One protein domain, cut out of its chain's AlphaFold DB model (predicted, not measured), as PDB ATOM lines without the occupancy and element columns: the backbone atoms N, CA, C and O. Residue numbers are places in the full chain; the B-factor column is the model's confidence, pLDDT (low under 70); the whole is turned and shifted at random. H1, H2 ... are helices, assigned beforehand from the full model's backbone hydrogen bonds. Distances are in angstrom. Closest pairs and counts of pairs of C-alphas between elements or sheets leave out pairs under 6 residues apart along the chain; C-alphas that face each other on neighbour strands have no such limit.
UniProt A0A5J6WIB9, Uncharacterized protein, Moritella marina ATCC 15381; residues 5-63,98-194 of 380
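This is residues 5 to 63 and 98 to 194 of the 380 residues of an uncharacterized protein of Moritella marina ATCC 15381 (UniProt A0A5J6WIB9). Helices surround a short core helix, H3, in a compact body: an up-and-down bundle of H8, H9 and H10 on one side, H4 crossing H1 and H2 on the opposite side, and the hairpin of H6 and H7 on a third side. H10 packs on H1, H6 packs on H3, and short H5 packs on H2. The printed part has 156 residues with ten named helices, H1 to H10 in that order along the chain, and no named strand; the class is all helix. The whole is compact, with a radius of gyration of the C-alphas of 14.8 A, and its outline is rounded, spanning 40 by 34 by 32 A.

The longest helix is H4, residues 42 to 59. H1, residues 5 to 14, touches residues 43 to 47 of H4 alone, at a steep tilt of 55 degrees, the same way; the closest C-alphas are those of Ala 9 and Ser 44, 5.0 A apart. H2, residues 23 to 31, touches H4 at a steep tilt of 42 degrees, opposite ways, with the C-alphas of Gly 31 and Arg 51 closest at 5.1 A. H1 and H2 form a hairpin and only just touch, with 3 pairs of C-alphas within 8 A, the closest being Ala 12 and Tyr 30 at 5.7 A. H5, residues 98 to 104, touches H2, with the C-alphas of Asn 24 and Val 99 closest at 5.4 A. H3, residues 33 to 36, only just touches H4, with 3 pairs within 8 A, and the closest C-alphas are those of Leu 34 and Val 48, 6.4 A apart. H6, residues 106 to 113, touches H3, with the C-alphas of Leu 36 and Lys 113 closest at 5.4 A. H7, residues 117 to 125, forms a hairpin with H6 at a shallow tilt of 16 degrees, opposite ways; the C-alphas of Val 108 and Ala 120 are closest, at 4.9 A. H8, residues 137 to 149, H9, residues 153 to 167, and H10, residues 176 to 187, make the up-and-down bundle, each running against the one before it. The closest C-alphas of H8 and H9 are those of Leu 144 and Ala 156, 4.5 A apart, and those of H9 and H10 are Leu 167 and Leu 176, 6.2 A apart. Residues 178 to 182 of H10 alone touch H1, with the C-alphas of Phe 8 and Cys 178 closest at 5.0 A. Of 9 touching pairs with a tilt, 6 are at a shallow tilt, only just mostly aligned. H4 and H9 are apart. Every O i to N i+4 pair is within hydrogen-bond range in H1, H2, H4, H6, H7, H8 and H9; H10 has 6 of 8, H5 has 1 of 3 beside 2 of 4 O i to N i+3 pairs, and H3 is too short for such a pair.

H1 begins at C-alpha 5 (236.989, 232.639, 173.058). H4 runs 26.0 A from C-alpha 42 (232.953, 236.252, 183.439) to C-alpha 59. H9 is 20.8 A long, H8 18.6 A and H10 15.4 A, and H10 ends at C-alpha 187 (247.511, 231.960, 167.280).

The C-alphas farthest apart, those of Pro 63 and Ala 191, are 45.8 A apart. Residues 64 to 97 are not printed, and C-alphas 63 and 98 are 11.3 A apart across the cut, within the link from H4 to H5. The link from H7 to H8, 11 residues, is long. The mean pLDDT of the printed part is 77.5, and 38 residues are under 70, among them 129 to 135 and 164 to 178.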
ATOM      1  N   ILE A   5     236.464 233.120 171.770       75.12
ATOM      2  CA  ILE A   5     236.989 232.639 173.058       75.12
ATOM      3  C   ILE A   5     235.847 232.498 174.070       75.12
ATOM      4  O   ILE A   5     235.678 231.443 174.686       75.12
ATOM      5  N   GLU A   6     235.007 233.526 174.187       77.06
ATOM      6  CA  GLU A   6     233.850 233.504 175.083       77.06
ATOM      7  C   GLU A   6     232.826 232.428 174.680       77.06
ATOM      8  O   GLU A   6     232.252 231.770 175.549       77.06
ATOM      9  N   ASN A   7     232.640 232.186 173.379       74.50
ATOM     10  CA  ASN A   7     231.754 231.131 172.874       74.50
ATOM     11  C   ASN A   7     232.246 229.723 173.235       74.50
ATOM     12  O   ASN A   7     231.437 228.863 173.585       74.50
ATOM     13  N   PHE A   8     233.559 229.474 173.187       79.31
ATOM     14  CA  PHE A   8     234.123 228.201 173.643       79.31
ATOM     15  C   PHE A   8     233.900 227.998 175.147       79.31
ATOM     16  O   PHE A   8     233.461 226.925 175.568       79.31
ATOM     17  N   ALA A   9     234.114 229.043 175.953       81.81
ATOM     18  CA  ALA A   9     233.826 229.001 177.385       81.81
ATOM     19  C   ALA A   9     232.331 228.776 177.672       81.81
ATOM     20  O   ALA A   9     231.975 228.026 178.584       81.81
ATOM     21  N   GLU A  10     231.442 229.392 176.894       80.88
ATOM     22  CA  GLU A  10     230.002 229.187 177.005       80.88
ATOM     23  C   GLU A  10     229.596 227.749 176.659       80.88
ATOM     24  O   GLU A  10     228.900 227.113 177.454       80.88
ATOM     25  N   ASP A  11     230.070 227.199 175.536       77.44
ATOM     26  CA  ASP A  11     229.784 225.811 175.149       77.44
ATOM     27  C   ASP A  11     230.297 224.819 176.204       77.44
ATOM     28  O   ASP A  11     229.551 223.938 176.639       77.44
ATOM     29  N   ALA A  12     231.504 225.037 176.737       81.75
ATOM     30  CA  ALA A  12     232.051 224.241 177.834       81.75
ATOM     31  C   ALA A  12     231.136 224.247 179.077       81.75
ATOM     32  O   ALA A  12     230.932 223.211 179.718       81.75
ATOM     33  N   LEU A  13     230.542 225.398 179.417       83.12
ATOM     34  CA  LEU A  13     229.621 225.534 180.550       83.12
ATOM     35  C   LEU A  13     228.244 224.900 180.296       83.12
ATOM     36  O   LEU A  13     227.618 224.419 181.242       83.12
ATOM     37  N   LEU A  14     227.768 224.904 179.053       77.25
ATOM     38  CA  LEU A  14     226.492 224.303 178.650       77.25
ATOM     39  C   LEU A  14     226.568 222.781 178.578       77.25
ATOM     40  O   LEU A  14     225.599 222.084 178.876       77.25
ATOM     41  N   ARG A  15     227.738 222.280 178.188       73.06
ATOM     42  CA  ARG A  15     228.050 220.860 178.018       73.06
ATOM     43  C   ARG A  15     228.571 220.212 179.291       73.06
ATOM     44  O   ARG A  15     229.002 219.064 179.231       73.06
ATOM     45  N   LYS A  16     228.529 220.922 180.428       73.94
ATOM     46  CA  LYS A  16     228.859 220.366 181.746       73.94
ATOM     47  C   LYS A  16     228.237 218.975 181.913       73.94
ATOM     48  O   LYS A  16     227.124 218.774 181.424       73.94
ATOM     49  N   PRO A  17     228.910 218.068 182.645       62.22
ATOM     50  CA  PRO A  17     228.460 216.706 182.887       62.22
ATOM     51  C   PRO A  17     226.961 216.658 183.183       62.22
ATOM     52  O   PRO A  17     226.482 217.125 184.218       62.22
ATOM     53  N   ASN A  18     226.227 216.155 182.201       56.34
ATOM     54  CA  ASN A  18     224.810 215.837 182.255       56.34
ATOM     55  C   ASN A  18     224.686 214.339 181.928       56.34
ATOM     56  O   ASN A  18     225.701 213.653 181.819       56.34
ATOM     57  N   LYS A  19     223.477 213.795 181.754       45.97
ATOM     58  CA  LYS A  19     223.292 212.353 181.485       45.97
ATOM     59  C   LYS A  19     224.105 211.795 180.290       45.97
ATOM     60  O   LYS A  19     224.224 210.580 180.202       45.97
ATOM     61  N   ASN A  20     224.671 212.640 179.418       45.66
ATOM     62  CA  ASN A  20     225.344 212.249 178.174       45.66
ATOM     63  C   ASN A  20     226.863 212.541 178.124       45.66
ATOM     64  O   ASN A  20     227.470 212.273 177.092       45.66
ATOM     65  N   PHE A  21     227.476 213.110 179.172       58.72
ATOM     66  CA  PHE A  21     228.924 213.382 179.226       58.72
ATOM     67  C   PHE A  21     229.470 213.039 180.615       58.72
ATOM     68  O   PHE A  21     229.065 213.649 181.607       58.72
ATOM     69  N   SER A  22     230.403 212.089 180.697       72.56
ATOM     70  CA  SER A  22     231.155 211.845 181.932       72.56
ATOM     71  C   SER A  22     232.120 212.998 182.231       72.56
ATOM     72  O   SER A  22     232.523 213.751 181.341       72.56
ATOM     73  N   ASP A  23     232.540 213.120 183.494       74.50
ATOM     74  CA  ASP A  23     233.529 214.119 183.926       74.50
ATOM     75  C   ASP A  23     234.821 214.058 183.091       74.50
ATOM     76  O   ASP A  23     235.390 215.095 182.747       74.50
ATOM     77  N   ASN A  24     235.237 212.851 182.710       74.19
ATOM     78  CA  ASN A  24     236.444 212.599 181.924       74.19
ATOM     79  C   ASN A  24     236.287 213.024 180.472       74.19
ATOM     80  O   ASN A  24     237.170 213.672 179.918       74.19
ATOM     81  N   GLU A  25     235.160 212.673 179.854       75.06
ATOM     82  CA  GLU A  25     234.860 213.074 178.481       75.06
ATOM     83  C   GLU A  25     234.769 214.593 178.378       75.06
ATOM     84  O   GLU A  25     235.298 215.175 177.434       75.06
ATOM     85  N   TRP A  26     234.172 215.243 179.382       82.38
ATOM     86  CA  TRP A  26     234.099 216.697 179.423       82.38
ATOM     87  C   TRP A  26     235.488 217.312 179.585       82.38
ATOM     88  O   TRP A  26     235.836 218.243 178.862       82.38
ATOM     89  N   PHE A  27     236.306 216.792 180.505       85.88
ATOM     90  CA  PHE A  27     237.648 217.324 180.726       85.88
ATOM     91  C   PHE A  27     238.539 217.137 179.494       85.88
ATOM     92  O   PHE A  27     239.235 218.068 179.102       85.88
ATOM     93  N   ASN A  28     238.459 215.981 178.832       81.94
ATOM     94  CA  ASN A  28     239.186 215.727 177.595       81.94
ATOM     95  C   ASN A  28     238.715 216.609 176.431       81.94
ATOM     96  O   ASN A  28     239.540 216.976 175.610       81.94
ATOM     97  N   ALA A  29     237.423 216.928 176.330       79.31
ATOM     98  CA  ALA A  29     236.884 217.735 175.232       79.31
ATOM     99  C   ALA A  29     237.039 219.250 175.456       79.31
ATOM    100  O   ALA A  29     237.318 219.996 174.524       79.31
ATOM    101  N   TYR A  30     236.860 219.714 176.695       85.69
ATOM    102  CA  TYR A  30     236.804 221.140 177.034       85.69
ATOM    103  C   TYR A  30     237.857 221.549 178.061       85.69
ATOM    104  O   TYR A  30     238.493 222.591 177.915       85.69
ATOM    105  N   GLY A  31     238.061 220.732 179.097       91.00
ATOM    106  CA  GLY A  31     238.969 221.040 180.203       91.00
ATOM    107  C   GLY A  31     240.408 221.306 179.756       91.00
ATOM    108  O   GLY A  31     240.990 222.312 180.156       91.00
ATOM    109  N   VAL A  32     240.950 220.456 178.881       90.94
ATOM    110  CA  VAL A  32     242.293 220.627 178.297       90.94
ATOM    111  C   VAL A  32     242.358 221.902 177.442       90.94
ATOM    112  O   VAL A  32     243.265 222.713 177.613       90.94
ATOM    113  N   GLY A  33     241.354 222.151 176.594       90.25
ATOM    114  CA  GLY A  33     241.319 223.321 175.703       90.25
ATOM    115  C   GLY A  33     241.273 224.661 176.434       90.25
ATOM    116  O   GLY A  33     241.859 225.635 175.971       90.25
ATOM    117  N   LEU A  34     240.656 224.708 177.618       93.88
ATOM    118  CA  LEU A  34     240.584 225.909 178.462       93.88
ATOM    119  C   LEU A  34     241.948 226.366 179.014       93.88
ATOM    120  O   LEU A  34     242.034 227.456 179.572       93.88
ATOM    121  N   TYR A  35     243.016 225.568 178.899       93.94
ATOM    122  CA  TYR A  35     244.378 226.063 179.146       93.94
ATOM    123  C   TYR A  35     244.854 227.002 178.036       93.94
ATOM    124  O   TYR A  35     245.494 228.014 178.318       93.94
ATOM    125  N   LEU A  36     244.509 226.689 176.788       92.38
ATOM    126  CA  LEU A  36     244.897 227.468 175.616       92.38
ATOM    127  C   LEU A  36     243.896 228.592 175.323       92.38
ATOM    128  O   LEU A  36     244.289 229.650 174.841       92.38
ATOM    129  N   ILE A  37     242.612 228.386 175.623       89.50
ATOM    130  CA  ILE A  37     241.506 229.247 175.191       89.50
ATOM    131  C   ILE A  37     240.746 229.755 176.416       89.50
ATOM    132  O   ILE A  37     239.772 229.155 176.871       89.50
ATOM    133  N   SER A  38     241.215 230.869 176.967       87.25
ATOM    134  CA  SER A  38     240.587 231.559 178.093       87.25
ATOM    135  C   SER A  38     240.933 233.044 178.060       87.25
ATOM    136  O   SER A  38     242.050 233.396 177.679       87.25
ATOM    137  N   ASP A  39     240.013 233.879 178.530       87.38
ATOM    138  CA  ASP A  39     240.192 235.314 178.766       87.38
ATOM    139  C   ASP A  39     239.650 235.712 180.155       87.38
ATOM    140  O   ASP A  39     239.194 234.859 180.926       87.38
ATOM    141  N   ASP A  40     239.667 237.011 180.466       88.50
ATOM    142  CA  ASP A  40     239.175 237.556 181.741       88.50
ATOM    143  C   ASP A  40     237.645 237.726 181.786       88.50
ATOM    144  O   ASP A  40     237.085 238.273 182.742       88.50
ATOM    145  N   SER A  41     236.920 237.253 180.764       89.25
ATOM    146  CA  SER A  41     235.465 237.346 180.751       89.25
ATOM    147  C   SER A  41     234.849 236.510 181.876       89.25
ATOM    148  O   SER A  41     235.319 235.431 182.257       89.25
ATOM    149  N   LYS A  42     233.696 236.960 182.383       89.81
ATOM    150  CA  LYS A  42     232.953 236.252 183.439       89.81
ATOM    151  C   LYS A  42     232.629 234.799 183.064       89.81
ATOM    152  O   LYS A  42     232.515 233.956 183.957       89.81
ATOM    153  N   LYS A  43     232.429 234.500 181.774       88.12
ATOM    154  CA  LYS A  43     232.158 233.137 181.293       88.12
ATOM    155  C   LYS A  43     233.429 232.288 181.304       88.12
ATOM    156  O   LYS A  43     233.389 231.203 181.885       88.12
ATOM    157  N   SER A  44     234.544 232.796 180.780       90.06
ATOM    158  CA  SER A  44     235.842 232.106 180.819       90.06
ATOM    159  C   SER A  44     236.296 231.812 182.240       90.06
ATOM    160  O   SER A  44     236.586 230.659 182.551       90.06
ATOM    161  N   VAL A  45     236.228 232.788 183.152       93.94
ATOM    162  CA  VAL A  45     236.572 232.584 184.571       93.94
ATOM    163  C   VAL A  45     235.722 231.472 185.196       93.94
ATOM    164  O   VAL A  45     236.231 230.599 185.899       93.94
ATOM    165  N   LYS A  46     234.414 231.436 184.911       93.62
ATOM    166  CA  LYS A  46     233.534 230.352 185.381       93.62
ATOM    167  C   LYS A  46     233.899 228.991 184.781       93.62
ATOM    168  O   LYS A  46     233.786 227.988 185.488       93.62
ATOM    169  N   ALA A  47     234.266 228.940 183.502       91.12
ATOM    170  CA  ALA A  47     234.653 227.708 182.818       91.12
ATOM    171  C   ALA A  47     235.983 227.164 183.364       91.12
ATOM    172  O   ALA A  47     236.065 225.980 183.684       91.12
ATOM    173  N   VAL A  48     236.969 228.039 183.577       94.44
ATOM    174  CA  VAL A  48     238.266 227.728 184.198       94.44
ATOM    175  C   VAL A  48     238.089 227.227 185.633       94.44
ATOM    176  O   VAL A  48     238.542 226.134 185.957       94.44
ATOM    177  N   ASN A  49     237.312 227.926 186.466       94.88
ATOM    178  CA  ASN A  49     237.013 227.460 187.827       94.88
ATOM    179  C   ASN A  49     236.347 226.073 187.833       94.88
ATOM    180  O   ASN A  49     236.569 225.253 188.727       94.88
ATOM    181  N   PHE A  50     235.503 225.795 186.836       92.75
ATOM    182  CA  PHE A  50     234.881 224.484 186.684       92.75
ATOM    183  C   PHE A  50     235.885 223.413 186.237       92.75
ATOM    184  O   PHE A  50     235.876 222.319 186.807       92.75
ATOM    185  N   ARG A  51     236.771 223.731 185.285       93.12
ATOM    186  CA  ARG A  51     237.902 222.883 184.886       93.12
ATOM    187  C   ARG A  51     238.751 222.509 186.096       93.12
ATOM    188  O   ARG A  51     238.990 221.325 186.295       93.12
ATOM    189  N   ASP A  52     239.133 223.471 186.931       93.75
ATOM    190  CA  ASP A  52     240.017 223.234 188.081       93.75
ATOM    191  C   ASP A  52     239.350 222.341 189.135       93.75
ATOM    192  O   ASP A  52     239.958 221.408 189.666       93.75
ATOM    193  N   LYS A  53     238.048 222.549 189.377       90.88
ATOM    194  CA  LYS A  53     237.252 221.649 190.222       90.88
ATOM    195  C   LYS A  53     237.238 220.221 189.672       90.88
ATOM    196  O   LYS A  53     237.320 219.270 190.451       90.88
ATOM    197  N   LYS A  54     237.108 220.058 188.351       88.25
ATOM    198  CA  LYS A  54     237.111 218.740 187.707       88.25
ATOM    199  C   LYS A  54     238.486 218.099 187.753       88.25
ATOM    200  O   LYS A  54     238.564 216.961 188.192       88.25
ATOM    201  N   LEU A  55     239.551 218.836 187.449       89.06
ATOM    202  CA  LEU A  55     240.928 218.365 187.580       89.06
ATOM    203  C   LEU A  55     241.202 217.801 188.978       89.06
ATOM    204  O   LEU A  55     241.665 216.671 189.095       89.06
ATOM    205  N   LYS A  56     240.830 218.531 190.037       87.25
ATOM    206  CA  LYS A  56     240.983 218.048 191.419       87.25
ATOM    207  C   LYS A  56     240.258 216.718 191.650       87.25
ATOM    208  O   LYS A  56     240.791 215.828 192.303       87.25
ATOM    209  N   SER A  57     239.056 216.564 191.094       83.44
ATOM    210  CA  SER A  57     238.315 215.302 191.163       83.44
ATOM    211  C   SER A  57     238.987 214.175 190.378       83.44
ATOM    212  O   SER A  57     238.922 213.033 190.816       83.44
ATOM    213  N   LEU A  58     239.599 214.470 189.227       79.81
ATOM    214  CA  LEU A  58     240.285 213.471 188.405       79.81
ATOM    215  C   LEU A  58     241.570 212.984 189.068       79.81
ATOM    216  O   LEU A  58     241.809 211.785 189.095       79.81
ATOM    217  N   LEU A  59     242.351 213.901 189.643       79.38
ATOM    218  CA  LEU A  59     243.580 213.580 190.372       79.38
ATOM    219  C   LEU A  59     243.302 212.698 191.594       79.38
ATOM    220  O   LEU A  59     244.014 211.728 191.820       79.38
ATOM    221  N   ASN A  60     242.217 212.966 192.325       73.19
ATOM    222  CA  ASN A  60     241.802 212.142 193.465       73.19
ATOM    223  C   ASN A  60     241.327 210.731 193.073       73.19
ATOM    224  O   ASN A  60     241.230 209.865 193.938       73.19
ATOM    225  N   ASN A  61     240.997 210.516 191.798       63.59
ATOM    226  CA  ASN A  61     240.471 209.260 191.264       63.59
ATOM    227  C   ASN A  61     241.454 208.591 190.285       63.59
ATOM    228  O   ASN A  61     241.044 207.712 189.519       63.59
ATOM    229  N   GLN A  62     242.724 209.019 190.252       60.16
ATOM    230  CA  GLN A  62     243.730 208.339 189.441       60.16
ATOM    231  C   GLN A  62     243.954 206.928 189.995       60.16
ATOM    232  O   GLN A  62     244.093 206.769 191.207       60.16
ATOM    233  N   PRO A  63     243.949 205.890 189.139       54.16
ATOM    234  CA  PRO A  63     244.296 204.554 189.592       54.16
ATOM    235  C   PRO A  63     245.754 204.553 190.064       54.16
ATOM    236  O   PRO A  63     246.613 205.119 189.386       54.16
ATOM    237  N   ARG A  98     241.312 206.512 179.988       51.41
ATOM    238  CA  ARG A  98     241.100 207.776 179.260       51.41
ATOM    239  C   ARG A  98     241.216 209.016 180.157       51.41
ATOM    240  O   ARG A  98     241.601 210.064 179.656       51.41
ATOM    241  N   VAL A  99     240.929 208.893 181.459       54.22
ATOM    242  CA  VAL A  99     241.102 209.964 182.459       54.22
ATOM    243  C   VAL A  99     242.550 210.454 182.536       54.22
ATOM    244  O   VAL A  99     242.804 211.655 182.476       54.22
ATOM    245  N   SER A 100     243.503 209.530 182.671       61.72
ATOM    246  CA  SER A 100     244.912 209.851 182.931       61.72
ATOM    247  C   SER A 100     245.593 210.458 181.705       61.72
ATOM    248  O   SER A 100     246.487 211.291 181.837       61.72
ATOM    249  N   ARG A 101     245.112 210.107 180.507       68.75
ATOM    250  CA  ARG A 101     245.623 210.607 179.225       68.75
ATOM    251  C   ARG A 101     245.469 212.122 179.085       68.75
ATOM    252  O   ARG A 101     246.411 212.805 178.705       68.75
ATOM    253  N   SER A 102     244.303 212.668 179.418       77.44
ATOM    254  CA  SER A 102     244.044 214.109 179.289       77.44
ATOM    255  C   SER A 102     244.774 214.936 180.351       77.44
ATOM    256  O   SER A 102     245.135 216.078 180.091       77.44
ATOM    257  N   VAL A 103     245.014 214.362 181.537       82.69
ATOM    258  CA  VAL A 103     245.778 215.008 182.619       82.69
ATOM    259  C   VAL A 103     247.267 215.098 182.271       82.69
ATOM    260  O   VAL A 103     247.882 216.125 182.542       82.69
ATOM    261  N   ALA A 104     247.831 214.082 181.610       79.19
ATOM    262  CA  ALA A 104     249.228 214.097 181.167       79.19
ATOM    263  C   ALA A 104     249.547 215.271 180.217       79.19
ATOM    264  O   ALA A 104     250.666 215.774 180.208       79.19
ATOM    265  N   LEU A 105     248.554 215.763 179.468       87.25
ATOM    266  CA  LEU A 105     248.720 216.908 178.572       87.25
ATOM    267  C   LEU A 105     248.828 218.259 179.286       87.25
ATOM    268  O   LEU A 105     249.221 219.229 178.646       87.25
ATOM    269  N   ILE A 106     248.477 218.369 180.573       91.06
ATOM    270  CA  ILE A 106     248.411 219.666 181.273       91.06
ATOM    271  C   ILE A 106     249.749 220.397 181.219       91.06
ATOM    272  O   ILE A 106     249.771 221.571 180.861       91.06
ATOM    273  N   ALA A 107     250.852 219.693 181.483       88.12
ATOM    274  CA  ALA A 107     252.187 220.280 181.424       88.12
ATOM    275  C   ALA A 107     252.491 220.851 180.029       88.12
ATOM    276  O   ALA A 107     252.975 221.974 179.917       88.12
ATOM    277  N   VAL A 108     252.125 220.129 178.964       91.06
ATOM    278  CA  VAL A 108     252.273 220.610 177.581       91.06
ATOM    279  C   VAL A 108     251.434 221.870 177.356       91.06
ATOM    280  O   VAL A 108     251.941 222.874 176.859       91.06
ATOM    281  N   MET A 109     250.160 221.854 177.758       94.62
ATOM    282  CA  MET A 109     249.250 222.984 177.546       94.62
ATOM    283  C   MET A 109     249.652 224.229 178.342       94.62
ATOM    284  O   MET A 109     249.455 225.344 177.863       94.62
ATOM    285  N   GLU A 110     250.216 224.068 179.538       94.00
ATOM    286  CA  GLU A 110     250.727 225.179 180.345       94.00
ATOM    287  C   GLU A 110     251.928 225.859 179.684       94.00
ATOM    288  O   GLU A 110     251.955 227.088 179.618       94.00
ATOM    289  N   GLN A 111     252.865 225.086 179.123       92.31
ATOM    290  CA  GLN A 111     254.001 225.649 178.386       92.31
ATOM    291  C   GLN A 111     253.552 226.347 177.098       92.31
ATOM    292  O   GLN A 111     253.964 227.473 176.823       92.31
ATOM    293  N   LEU A 112     252.627 225.740 176.346       91.88
ATOM    294  CA  LEU A 112     252.055 226.358 175.143       91.88
ATOM    295  C   LEU A 112     251.247 227.626 175.453       91.88
ATOM    296  O   LEU A 112     251.257 228.572 174.667       91.88
ATOM    297  N   LYS A 113     250.563 227.686 176.602       93.38
ATOM    298  CA  LYS A 113     249.876 228.901 177.065       93.38
ATOM    299  C   LYS A 113     250.862 230.046 177.318       93.38
ATOM    300  O   LYS A 113     250.507 231.195 177.076       93.38
ATOM    301  N   GLN A 114     252.053 229.729 177.818       93.06
ATOM    302  CA  GLN A 114     253.141 230.682 178.055       93.06
ATOM    303  C   GLN A 114     253.968 230.973 176.794       93.06
ATOM    304  O   GLN A 114     254.977 231.662 176.884       93.06
ATOM    305  N   GLU A 115     253.559 230.435 175.640       92.25
ATOM    306  CA  GLU A 115     254.261 230.567 174.358       92.25
ATOM    307  C   GLU A 115     255.697 230.000 174.380       92.25
ATOM    308  O   GLU A 115     256.528 230.309 173.528       92.25
ATOM    309  N   ASN A 116     255.990 229.106 175.332       88.50
ATOM    310  CA  ASN A 116     257.301 228.492 175.506       88.50
ATOM    311  C   ASN A 116     257.393 227.174 174.723       88.50
ATOM    312  O   ASN A 116     257.216 226.082 175.268       88.50
ATOM    313  N   VAL A 117     257.649 227.279 173.415       83.50
ATOM    314  CA  VAL A 117     257.738 226.116 172.513       83.50
ATOM    315  C   VAL A 117     258.819 225.108 172.941       83.50
ATOM    316  O   VAL A 117     258.499 223.920 172.986       83.50
ATOM    317  N   PRO A 118     260.060 225.506 173.300       79.31
ATOM    318  CA  PRO A 118     261.082 224.552 173.734       79.31
ATOM    319  C   PRO A 118     260.659 223.700 174.938       79.31
ATOM    320  O   PRO A 118     260.800 222.477 174.903       79.31
ATOM    321  N   GLU A 119     260.079 224.314 175.974       84.50
ATOM    322  CA  GLU A 119     259.609 223.561 177.143       84.50
ATOM    323  C   GLU A 119     258.345 222.750 176.854       84.50
ATOM    324  O   GLU A 119     258.160 221.677 177.424       84.50
ATOM    325  N   ALA A 120     257.492 223.192 175.926       81.00
ATOM    326  CA  ALA A 120     256.371 222.378 175.464       81.00
ATOM    327  C   ALA A 120     256.855 221.098 174.761       81.00
ATOM    328  O   ALA A 120     256.316 220.022 175.015       81.00
ATOM    329  N   LEU A 121     257.897 221.186 173.925       78.62
ATOM    330  CA  LEU A 121     258.512 220.020 173.277       78.62
ATOM    331  C   LEU A 121     259.175 219.086 174.299       78.62
ATOM    332  O   LEU A 121     259.025 217.868 174.203       78.62
ATOM    333  N   ASN A 122     259.842 219.644 175.312       75.06
ATOM    334  CA  ASN A 122     260.383 218.876 176.431       75.06
ATOM    335  C   ASN A 122     259.265 218.164 177.220       75.06
ATOM    336  O   ASN A 122     259.364 216.978 177.526       75.06
ATOM    337  N   ALA A 123     258.152 218.847 177.496       79.06
ATOM    338  CA  ALA A 123     256.992 218.246 178.150       79.06
ATOM    339  C   ALA A 123     256.368 217.114 177.314       79.06
ATOM    340  O   ALA A 123     255.962 216.103 177.880       79.06
ATOM    341  N   ILE A 124     256.342 217.242 175.980       79.81
ATOM    342  CA  ILE A 124     255.895 216.178 175.064       79.81
ATOM    343  C   ILE A 124     256.819 214.959 175.140       79.81
ATOM    344  O   ILE A 124     256.330 213.835 175.214       79.81
ATOM    345  N   ALA A 125     258.139 215.166 175.165       73.75
ATOM    346  CA  ALA A 125     259.115 214.079 175.285       73.75
ATOM    347  C   ALA A 125     259.001 213.314 176.616       73.75
ATOM    348  O   ALA A 125     259.371 212.144 176.688       73.75
ATOM    349  N   ASN A 126     258.458 213.962 177.650       77.19
ATOM    350  CA  ASN A 126     258.210 213.379 178.968       77.19
ATOM    351  C   ASN A 126     256.799 212.783 179.125       77.19
ATOM    352  O   ASN A 126     256.434 212.355 180.224       77.19
ATOM    353  N   LEU A 127     255.988 212.754 178.061       75.12
ATOM    354  CA  LEU A 127     254.701 212.066 178.106       75.12
ATOM    355  C   LEU A 127     254.897 210.551 178.291       75.12
ATOM    356  O   LEU A 127     255.917 209.993 177.880       75.12
ATOM    357  N   PRO A 128     253.915 209.857 178.893       71.06
ATOM    358  CA  PRO A 128     253.946 208.405 179.025       71.06
ATOM    359  C   PRO A 128     254.174 207.711 177.676       71.06
ATOM    360  O   PRO A 128     253.584 208.102 176.672       71.06
ATOM    361  N   VAL A 129     254.998 206.657 177.651       63.56
ATOM    362  CA  VAL A 129     255.410 205.951 176.415       63.56
ATOM    363  C   VAL A 129     254.219 205.377 175.630       63.56
ATOM    364  O   VAL A 129     254.265 205.260 174.408       63.56
ATOM    365  N   ASP A 130     253.128 205.030 176.313       62.41
ATOM    366  CA  ASP A 130     251.885 204.539 175.713       62.41
ATOM    367  C   ASP A 130     250.964 205.665 175.194       62.41
ATOM    368  O   ASP A 130     249.963 205.397 174.517       62.41
ATOM    369  N   TYR A 131     251.303 206.930 175.465       68.69
ATOM    370  CA  TYR A 131     250.616 208.099 174.936       68.69
ATOM    371  C   TYR A 131     251.134 208.443 173.534       68.69
ATOM    372  O   TYR A 131     252.087 209.195 173.343       68.69
ATOM    373  N   LYS A 132     250.443 207.925 172.521       66.69
ATOM    374  CA  LYS A 132     250.707 208.226 171.107       66.69
ATOM    375  C   LYS A 132     250.109 209.576 170.708       66.69
ATOM    376  O   LYS A 132     249.000 209.608 170.165       66.69
ATOM    377  N   VAL A 133     250.788 210.683 171.019       65.62
ATOM    378  CA  VAL A 133     250.321 212.064 170.760       65.62
ATOM    379  C   VAL A 133     249.806 212.231 169.335       65.62
ATOM    380  O   VAL A 133     248.685 212.699 169.139       65.62
ATOM    381  N   GLU A 134     250.574 211.760 168.360       62.03
ATOM    382  CA  GLU A 134     250.321 211.821 166.920       62.03
ATOM    383  C   GLU A 134     249.009 211.142 166.495       62.03
ATOM    384  O   GLU A 134     248.408 211.483 165.474       62.03
ATOM    385  N   SER A 135     248.516 210.200 167.301       61.34
ATOM    386  CA  SER A 135     247.262 209.489 167.043       61.34
ATOM    387  C   SER A 135     246.023 210.222 167.572       61.34
ATOM    388  O   SER A 135     244.892 209.811 167.297       61.34
ATOM    389  N   THR A 136     246.202 211.322 168.309       71.12
ATOM    390  CA  THR A 136     245.121 212.020 169.017       71.12
ATOM    391  C   THR A 136     244.738 213.343 168.356       71.12
ATOM    392  O   THR A 136     245.528 213.960 167.649       71.12
ATOM    393  N   VAL A 137     243.508 213.801 168.618       76.19
ATOM    394  CA  VAL A 137     243.056 215.157 168.246       76.19
ATOM    395  C   VAL A 137     243.899 216.229 168.937       76.19
ATOM    396  O   VAL A 137     244.266 217.220 168.316       76.19
ATOM    397  N   TRP A 138     244.269 216.004 170.200       84.00
ATOM    398  CA  TRP A 138     245.142 216.912 170.941       84.00
ATOM    399  C   TRP A 138     246.545 217.000 170.355       84.00
ATOM    400  O   TRP A 138     247.121 218.078 170.386       84.00
ATOM    401  N   GLY A 139     247.063 215.925 169.759       79.38
ATOM    402  CA  GLY A 139     248.311 215.963 169.006       79.38
ATOM    403  C   GLY A 139     248.268 216.970 167.864       79.38
ATOM    404  O   GLY A 139     249.144 217.820 167.800       79.38
ATOM    405  N   GLN A 140     247.215 216.961 167.038       77.31
ATOM    406  CA  GLN A 140     247.069 217.983 165.987       77.31
ATOM    407  C   GLN A 140     246.878 219.391 166.553       77.31
ATOM    408  O   GLN A 140     247.415 220.345 166.003       77.31
ATOM    409  N   VAL A 141     246.132 219.547 167.654       87.19
ATOM    410  CA  VAL A 141     245.995 220.859 168.315       87.19
ATOM    411  C   VAL A 141     247.358 221.369 168.788       87.19
ATOM    412  O   VAL A 141     247.678 222.535 168.578       87.19
ATOM    413  N   ILE A 142     248.174 220.501 169.387       84.44
ATOM    414  CA  ILE A 142     249.537 220.824 169.818       84.44
ATOM    415  C   ILE A 142     250.394 221.205 168.610       84.44
ATOM    416  O   ILE A 142     251.026 222.255 168.645       84.44
ATOM    417  N   THR A 143     250.382 220.414 167.533       81.50
ATOM    418  CA  THR A 143     251.157 220.704 166.316       81.50
ATOM    419  C   THR A 143     250.748 222.031 165.685       81.50
ATOM    420  O   THR A 143     251.623 222.816 165.334       81.50
ATOM    421  N   LEU A 144     249.446 222.334 165.617       84.56
ATOM    422  CA  LEU A 144     248.939 223.631 165.162       84.56
ATOM    423  C   LEU A 144     249.535 224.777 165.979       84.56
ATOM    424  O   LEU A 144     250.067 225.727 165.407       84.56
ATOM    425  N   VAL A 145     249.442 224.699 167.310       87.31
ATOM    426  CA  VAL A 145     249.901 225.774 168.201       87.31
ATOM    427  C   VAL A 145     251.420 225.914 168.144       87.31
ATOM    428  O   VAL A 145     251.921 227.028 168.041       87.31
ATOM    429  N   VAL A 146     252.162 224.804 168.146       81.38
ATOM    430  CA  VAL A 146     253.625 224.803 168.007       81.38
ATOM    431  C   VAL A 146     254.052 225.427 166.681       81.38
ATOM    432  O   VAL A 146     254.928 226.292 166.679       81.38
ATOM    433  N   ALA A 147     253.429 225.040 165.565       76.12
ATOM    434  CA  ALA A 147     253.730 225.601 164.250       76.12
ATOM    435  C   ALA A 147     253.441 227.109 164.204       76.12
ATOM    436  O   ALA A 147     254.278 227.884 163.745       76.12
ATOM    437  N   ALA A 148     252.302 227.534 164.759       83.38
ATOM    438  CA  ALA A 148     251.916 228.939 164.819       83.38
ATOM    439  C   ALA A 148     252.897 229.784 165.648       83.38
ATOM    440  O   ALA A 148     253.357 230.826 165.183       83.38
ATOM    441  N   LEU A 149     253.272 229.312 166.841       83.56
ATOM    442  CA  LEU A 149     254.243 229.988 167.710       83.56
ATOM    443  C   LEU A 149     255.662 229.995 167.126       83.56
ATOM    444  O   LEU A 149     256.443 230.897 167.411       83.56
ATOM    445  N   SER A 150     255.986 229.017 166.281       79.19
ATOM    446  CA  SER A 150     257.269 228.944 165.570       79.19
ATOM    447  C   SER A 150     257.299 229.787 164.286       79.19
ATOM    448  O   SER A 150     258.322 229.821 163.606       79.19
ATOM    449  N   GLY A 151     256.193 230.452 163.929       78.75
ATOM    450  CA  GLY A 151     256.075 231.265 162.715       78.75
ATOM    451  C   GLY A 151     255.829 230.472 161.424       78.75
ATOM    452  O   GLY A 151     255.750 231.069 160.350       78.75
ATOM    453  N   ASP A 152     255.655 229.148 161.499       77.50
ATOM    454  CA  ASP A 152     255.270 228.320 160.350       77.50
ATOM    455  C   ASP A 152     253.748 228.334 160.169       77.50
ATOM    456  O   ASP A 152     253.022 227.365 160.416       77.50
ATOM    457  N   TYR A 153     253.238 229.486 159.736       81.38
ATOM    458  CA  TYR A 153     251.803 229.691 159.569       81.38
ATOM    459  C   TYR A 153     251.192 228.823 158.466       81.38
ATOM    460  O   TYR A 153     249.994 228.553 158.507       81.38
ATOM    461  N   LYS A 154     251.990 228.349 157.499       72.50
ATOM    462  CA  LYS A 154     251.513 227.423 156.463       72.50
ATOM    463  C   LYS A 154     251.270 226.035 157.048       72.50
ATOM    464  O   LYS A 154     250.202 225.471 156.812       72.50
ATOM    465  N   ALA A 155     252.204 225.514 157.843       71.00
ATOM    466  CA  ALA A 155     251.996 224.258 158.558       71.00
ATOM    467  C   ALA A 155     250.841 224.372 159.565       71.00
ATOM    468  O   ALA A 155     249.981 223.496 159.622       71.00
ATOM    469  N   ALA A 156     250.746 225.487 160.293       71.06
ATOM    470  CA  ALA A 156     249.658 225.699 161.243       71.06
ATOM    471  C   ALA A 156     248.277 225.783 160.557       71.06
ATOM    472  O   ALA A 156     247.301 225.210 161.046       71.06
ATOM    473  N   GLN A 157     248.192 226.441 159.396       74.38
ATOM    474  CA  GLN A 157     246.981 226.481 158.571       74.38
ATOM    475  C   GLN A 157     246.607 225.092 158.029       74.38
ATOM    476  O   GLN A 157     245.424 224.747 157.983       74.38
ATOM    477  N   PHE A 158     247.593 224.280 157.645       69.94
ATOM    478  CA  PHE A 158     247.376 222.898 157.222       69.94
ATOM    479  C   PHE A 158     246.808 222.035 158.363       69.94
ATOM    480  O   PHE A 158     245.774 221.391 158.186       69.94
ATOM    481  N   GLU A 159     247.393 222.104 159.562       69.94
ATOM    482  CA  GLU A 159     246.897 221.386 160.747       69.94
ATOM    483  C   GLU A 159     245.491 221.830 161.165       69.94
ATOM    484  O   GLU A 159     244.628 220.999 161.466       69.94
ATOM    485  N   ALA A 160     245.211 223.140 161.122       72.62
ATOM    486  CA  ALA A 160     243.865 223.662 161.358       72.62
ATOM    487  C   ALA A 160     242.850 223.011 160.414       72.62
ATOM    488  O   ALA A 160     241.740 222.656 160.807       72.62
ATOM    489  N   SER A 161     243.257 222.780 159.177       66.81
ATOM    490  CA  SER A 161     242.387 222.235 158.148       66.81
ATOM    491  C   SER A 161     242.179 220.726 158.268       66.81
ATOM    492  O   SER A 161     241.088 220.226 157.998       66.81
ATOM    493  N   ILE A 162     243.166 220.006 158.801       64.88
ATOM    494  CA  ILE A 162     242.990 218.615 159.235       64.88
ATOM    495  C   ILE A 162     241.980 218.531 160.388       64.88
ATOM    496  O   ILE A 162     241.078 217.689 160.366       64.88
ATOM    497  N   LEU A 163     242.100 219.397 161.400       71.62
ATOM    498  CA  LEU A 163     241.177 219.439 162.544       71.62
ATOM    499  C   LEU A 163     239.736 219.759 162.114       71.62
ATOM    500  O   LEU A 163     238.775 219.188 162.632       71.62
ATOM    501  N   ILE A 164     239.594 220.622 161.118       68.12
ATOM    502  CA  ILE A 164     238.353 220.916 160.406       68.12
ATOM    503  C   ILE A 164     237.736 219.669 159.767       68.12
ATOM    504  O   ILE A 164     236.564 219.370 160.004       68.12
ATOM    505  N   SER A 165     238.514 218.896 159.008       57.91
ATOM    506  CA  SER A 165     238.017 217.660 158.399       57.91
ATOM    507  C   SER A 165     237.635 216.619 159.456       57.91
ATOM    508  O   SER A 165     236.710 215.832 159.262       57.91
ATOM    509  N   ARG A 166     238.295 216.631 160.621       58.50
ATOM    510  CA  ARG A 166     237.940 215.758 161.751       58.50
ATOM    511  C   ARG A 166     236.587 216.109 162.348       58.50
ATOM    512  O   ARG A 166     235.773 215.205 162.538       58.50
ATOM    513  N   LEU A 167     236.329 217.396 162.578       58.06
ATOM    514  CA  LEU A 167     235.028 217.893 163.030       58.06
ATOM    515  C   LEU A 167     233.883 217.410 162.124       58.06
ATOM    516  O   LEU A 167     232.803 217.089 162.609       58.06
ATOM    517  N   GLN A 168     234.135 217.331 160.820       51.47
ATOM    518  CA  GLN A 168     233.164 216.892 159.821       51.47
ATOM    519  C   GLN A 168     232.867 215.380 159.834       51.47
ATOM    520  O   GLN A 168     231.878 214.952 159.241       51.47
ATOM    521  N   SER A 169     233.726 214.577 160.469       46.53
ATOM    522  CA  SER A 169     233.727 213.109 160.362       46.53
ATOM    523  C   SER A 169     233.268 212.363 161.622       46.53
ATOM    524  O   SER A 169     232.939 211.182 161.534       46.53
ATOM    525  N   ASP A 170     233.260 213.017 162.790       47.94
ATOM    526  CA  ASP A 170     232.957 212.382 164.078       47.94
ATOM    527  C   ASP A 170     232.184 213.330 165.010       47.94
ATOM    528  O   ASP A 170     232.721 214.320 165.516       47.94
ATOM    529  N   ASN A 171     230.929 212.982 165.314       48.38
ATOM    530  CA  ASN A 171     230.075 213.722 166.247       48.38
ATOM    531  C   ASN A 171     230.673 213.858 167.665       48.38
ATOM    532  O   ASN A 171     230.314 214.785 168.397       48.38
ATOM    533  N   ARG A 172     231.611 212.989 168.077       53.59
ATOM    534  CA  ARG A 172     232.308 213.102 169.375       53.59
ATOM    535  C   ARG A 172     233.310 214.258 169.419       53.59
ATOM    536  O   ARG A 172     233.746 214.646 170.503       53.59
ATOM    537  N   GLN A 173     233.632 214.848 168.269       61.16
ATOM    538  CA  GLN A 173     234.548 215.980 168.127       61.16
ATOM    539  C   GLN A 173     233.821 217.322 167.959       61.16
ATOM    540  O   GLN A 173     234.444 218.317 167.604       61.16
ATOM    541  N   ALA A 174     232.518 217.393 168.261       59.19
ATOM    542  CA  ALA A 174     231.724 218.621 168.133       59.19
ATOM    543  C   ALA A 174     232.295 219.827 168.912       59.19
ATOM    544  O   ALA A 174     232.053 220.972 168.538       59.19
ATOM    545  N   HIS A 175     233.086 219.590 169.963       67.94
ATOM    546  CA  HIS A 175     233.786 220.640 170.711       67.94
ATOM    547  C   HIS A 175     234.841 221.384 169.869       67.94
ATOM    548  O   HIS A 175     235.051 222.581 170.083       67.94
ATOM    549  N   LEU A 176     235.454 220.722 168.869       68.19
ATOM    550  CA  LEU A 176     236.421 221.333 167.941       68.19
ATOM    551  C   LEU A 176     235.843 222.553 167.233       68.19
ATOM    552  O   LEU A 176     236.564 223.454 166.824       68.19
ATOM    553  N   ALA A 177     234.530 222.595 167.104       66.25
ATOM    554  CA  ALA A 177     233.855 223.605 166.338       66.25
ATOM    555  C   ALA A 177     233.758 224.974 167.004       66.25
ATOM    556  O   ALA A 177     233.679 225.993 166.321       66.25
ATOM    557  N   CYS A 178     233.789 224.986 168.334       69.88
ATOM    558  CA  CYS A 178     233.968 226.199 169.117       69.88
ATOM    559  C   CYS A 178     235.458 226.442 169.396       69.88
ATOM    560  O   CYS A 178     235.902 227.585 169.422       69.88
ATOM    561  N   MET A 179     236.235 225.368 169.565       78.44
ATOM    562  CA  MET A 179     237.646 225.428 169.945       78.44
ATOM    563  C   MET A 179     238.554 225.946 168.822       78.44
ATOM    564  O   MET A 179     239.338 226.865 169.028       78.44
ATOM    565  N   LEU A 180     238.457 225.380 167.622       80.88
ATOM    566  CA  LEU A 180     239.360 225.690 166.521       80.88
ATOM    567  C   LEU A 180     239.269 227.135 166.005       80.88
ATOM    568  O   LEU A 180     240.331 227.720 165.798       80.88
ATOM    569  N   PRO A 181     238.082 227.762 165.842       76.38
ATOM    570  CA  PRO A 181     238.041 229.191 165.533       76.38
ATOM    571  C   PRO A 181     238.748 230.028 166.600       76.38
ATOM    572  O   PRO A 181     239.484 230.950 166.267       76.38
ATOM    573  N   ALA A 182     238.576 229.689 167.881       78.81
ATOM    574  CA  ALA A 182     239.240 230.408 168.961       78.81
ATOM    575  C   ALA A 182     240.768 230.205 168.950       78.81
ATOM    576  O   ALA A 182     241.502 231.155 169.207       78.81
ATOM    577  N   LEU A 183     241.255 229.012 168.585       87.56
ATOM    578  CA  LEU A 183     242.684 228.767 168.351       87.56
ATOM    579  C   LEU A 183     243.218 229.591 167.173       87.56
ATOM    580  O   LEU A 183     244.266 230.211 167.307       87.56
ATOM    581  N   CYS A 184     242.500 229.632 166.047       85.38
ATOM    582  CA  CYS A 184     242.917 230.403 164.872       85.38
ATOM    583  C   CYS A 184     242.981 231.900 165.185       85.38
ATOM    584  O   CYS A 184     243.984 232.535 164.887       85.38
ATOM    585  N   VAL A 185     241.961 232.449 165.853       83.44
ATOM    586  CA  VAL A 185     241.944 233.858 166.283       83.44
ATOM    587  C   VAL A 185     243.102 234.175 167.225       83.44
ATOM    588  O   VAL A 185     243.671 235.258 167.148       83.44
ATOM    589  N   LYS A 186     243.443 233.246 168.121       89.06
ATOM    590  CA  LYS A 186     244.495 233.464 169.112       89.06
ATOM    591  C   LYS A 186     245.907 233.340 168.532       89.06
ATOM    592  O   LYS A 186     246.766 234.127 168.907       89.06
ATOM    593  N   TYR A 187     246.152 232.352 167.675       89.44
ATOM    594  CA  TYR A 187     247.511 231.960 167.280       89.44
ATOM    595  C   TYR A 187     247.860 232.262 165.817       89.44
ATOM    596  O   TYR A 187     249.039 232.248 165.472       89.44
ATOM    597  N   LEU A 188     246.882 232.530 164.946       87.06
ATOM    598  CA  LEU A 188     247.122 232.759 163.520       87.06
ATOM    599  C   LEU A 188     246.753 234.187 163.102       87.06
ATOM    600  O   LEU A 188     245.665 234.663 163.435       87.06
ATOM    601  N   PRO A 189     247.585 234.845 162.273       87.56
ATOM    602  CA  PRO A 189     247.153 236.020 161.529       87.56
ATOM    603  C   PRO A 189     245.962 235.682 160.619       87.56
ATOM    604  O   PRO A 189     245.917 234.597 160.039       87.56
ATOM    605  N   GLU A 190     245.032 236.624 160.430       81.69
ATOM    606  CA  GLU A 190     243.804 236.405 159.641       81.69
ATOM    607  C   GLU A 190     244.078 235.935 158.205       81.69
ATOM    608  O   GLU A 190     243.371 235.075 157.676       81.69
ATOM    609  N   ALA A 191     245.165 236.412 157.588       81.06
ATOM    610  CA  ALA A 191     245.608 235.951 156.273       81.06
ATOM    611  C   ALA A 191     245.778 234.418 156.216       81.06
ATOM    612  O   ALA A 191     245.408 233.796 155.220       81.06
ATOM    613  N   HIS A 192     246.222 233.806 157.315       79.38
ATOM    614  CA  HIS A 192     246.451 232.368 157.456       79.38
ATOM    615  C   HIS A 192     245.278 231.609 158.084       79.38
ATOM    616  O   HIS A 192     245.373 230.399 158.287       79.38
ATOM    617  N   TRP A 193     244.151 232.266 158.368       75.69
ATOM    618  CA  TRP A 193     242.950 231.535 158.765       75.69
ATOM    619  C   TRP A 193     242.483 230.632 157.613       75.69
ATOM    620  O   TRP A 193     242.533 231.041 156.445       75.69
ATOM    621  N   PRO A 194     242.007 229.411 157.902       70.38
ATOM    622  CA  PRO A 194     241.280 228.612 156.918       70.38
ATOM    623  C   PRO A 194     240.111 229.406 156.309       70.38
ATOM    624  O   PRO A 194     239.432 230.154 157.019       70.38
TER     625      PRO A 194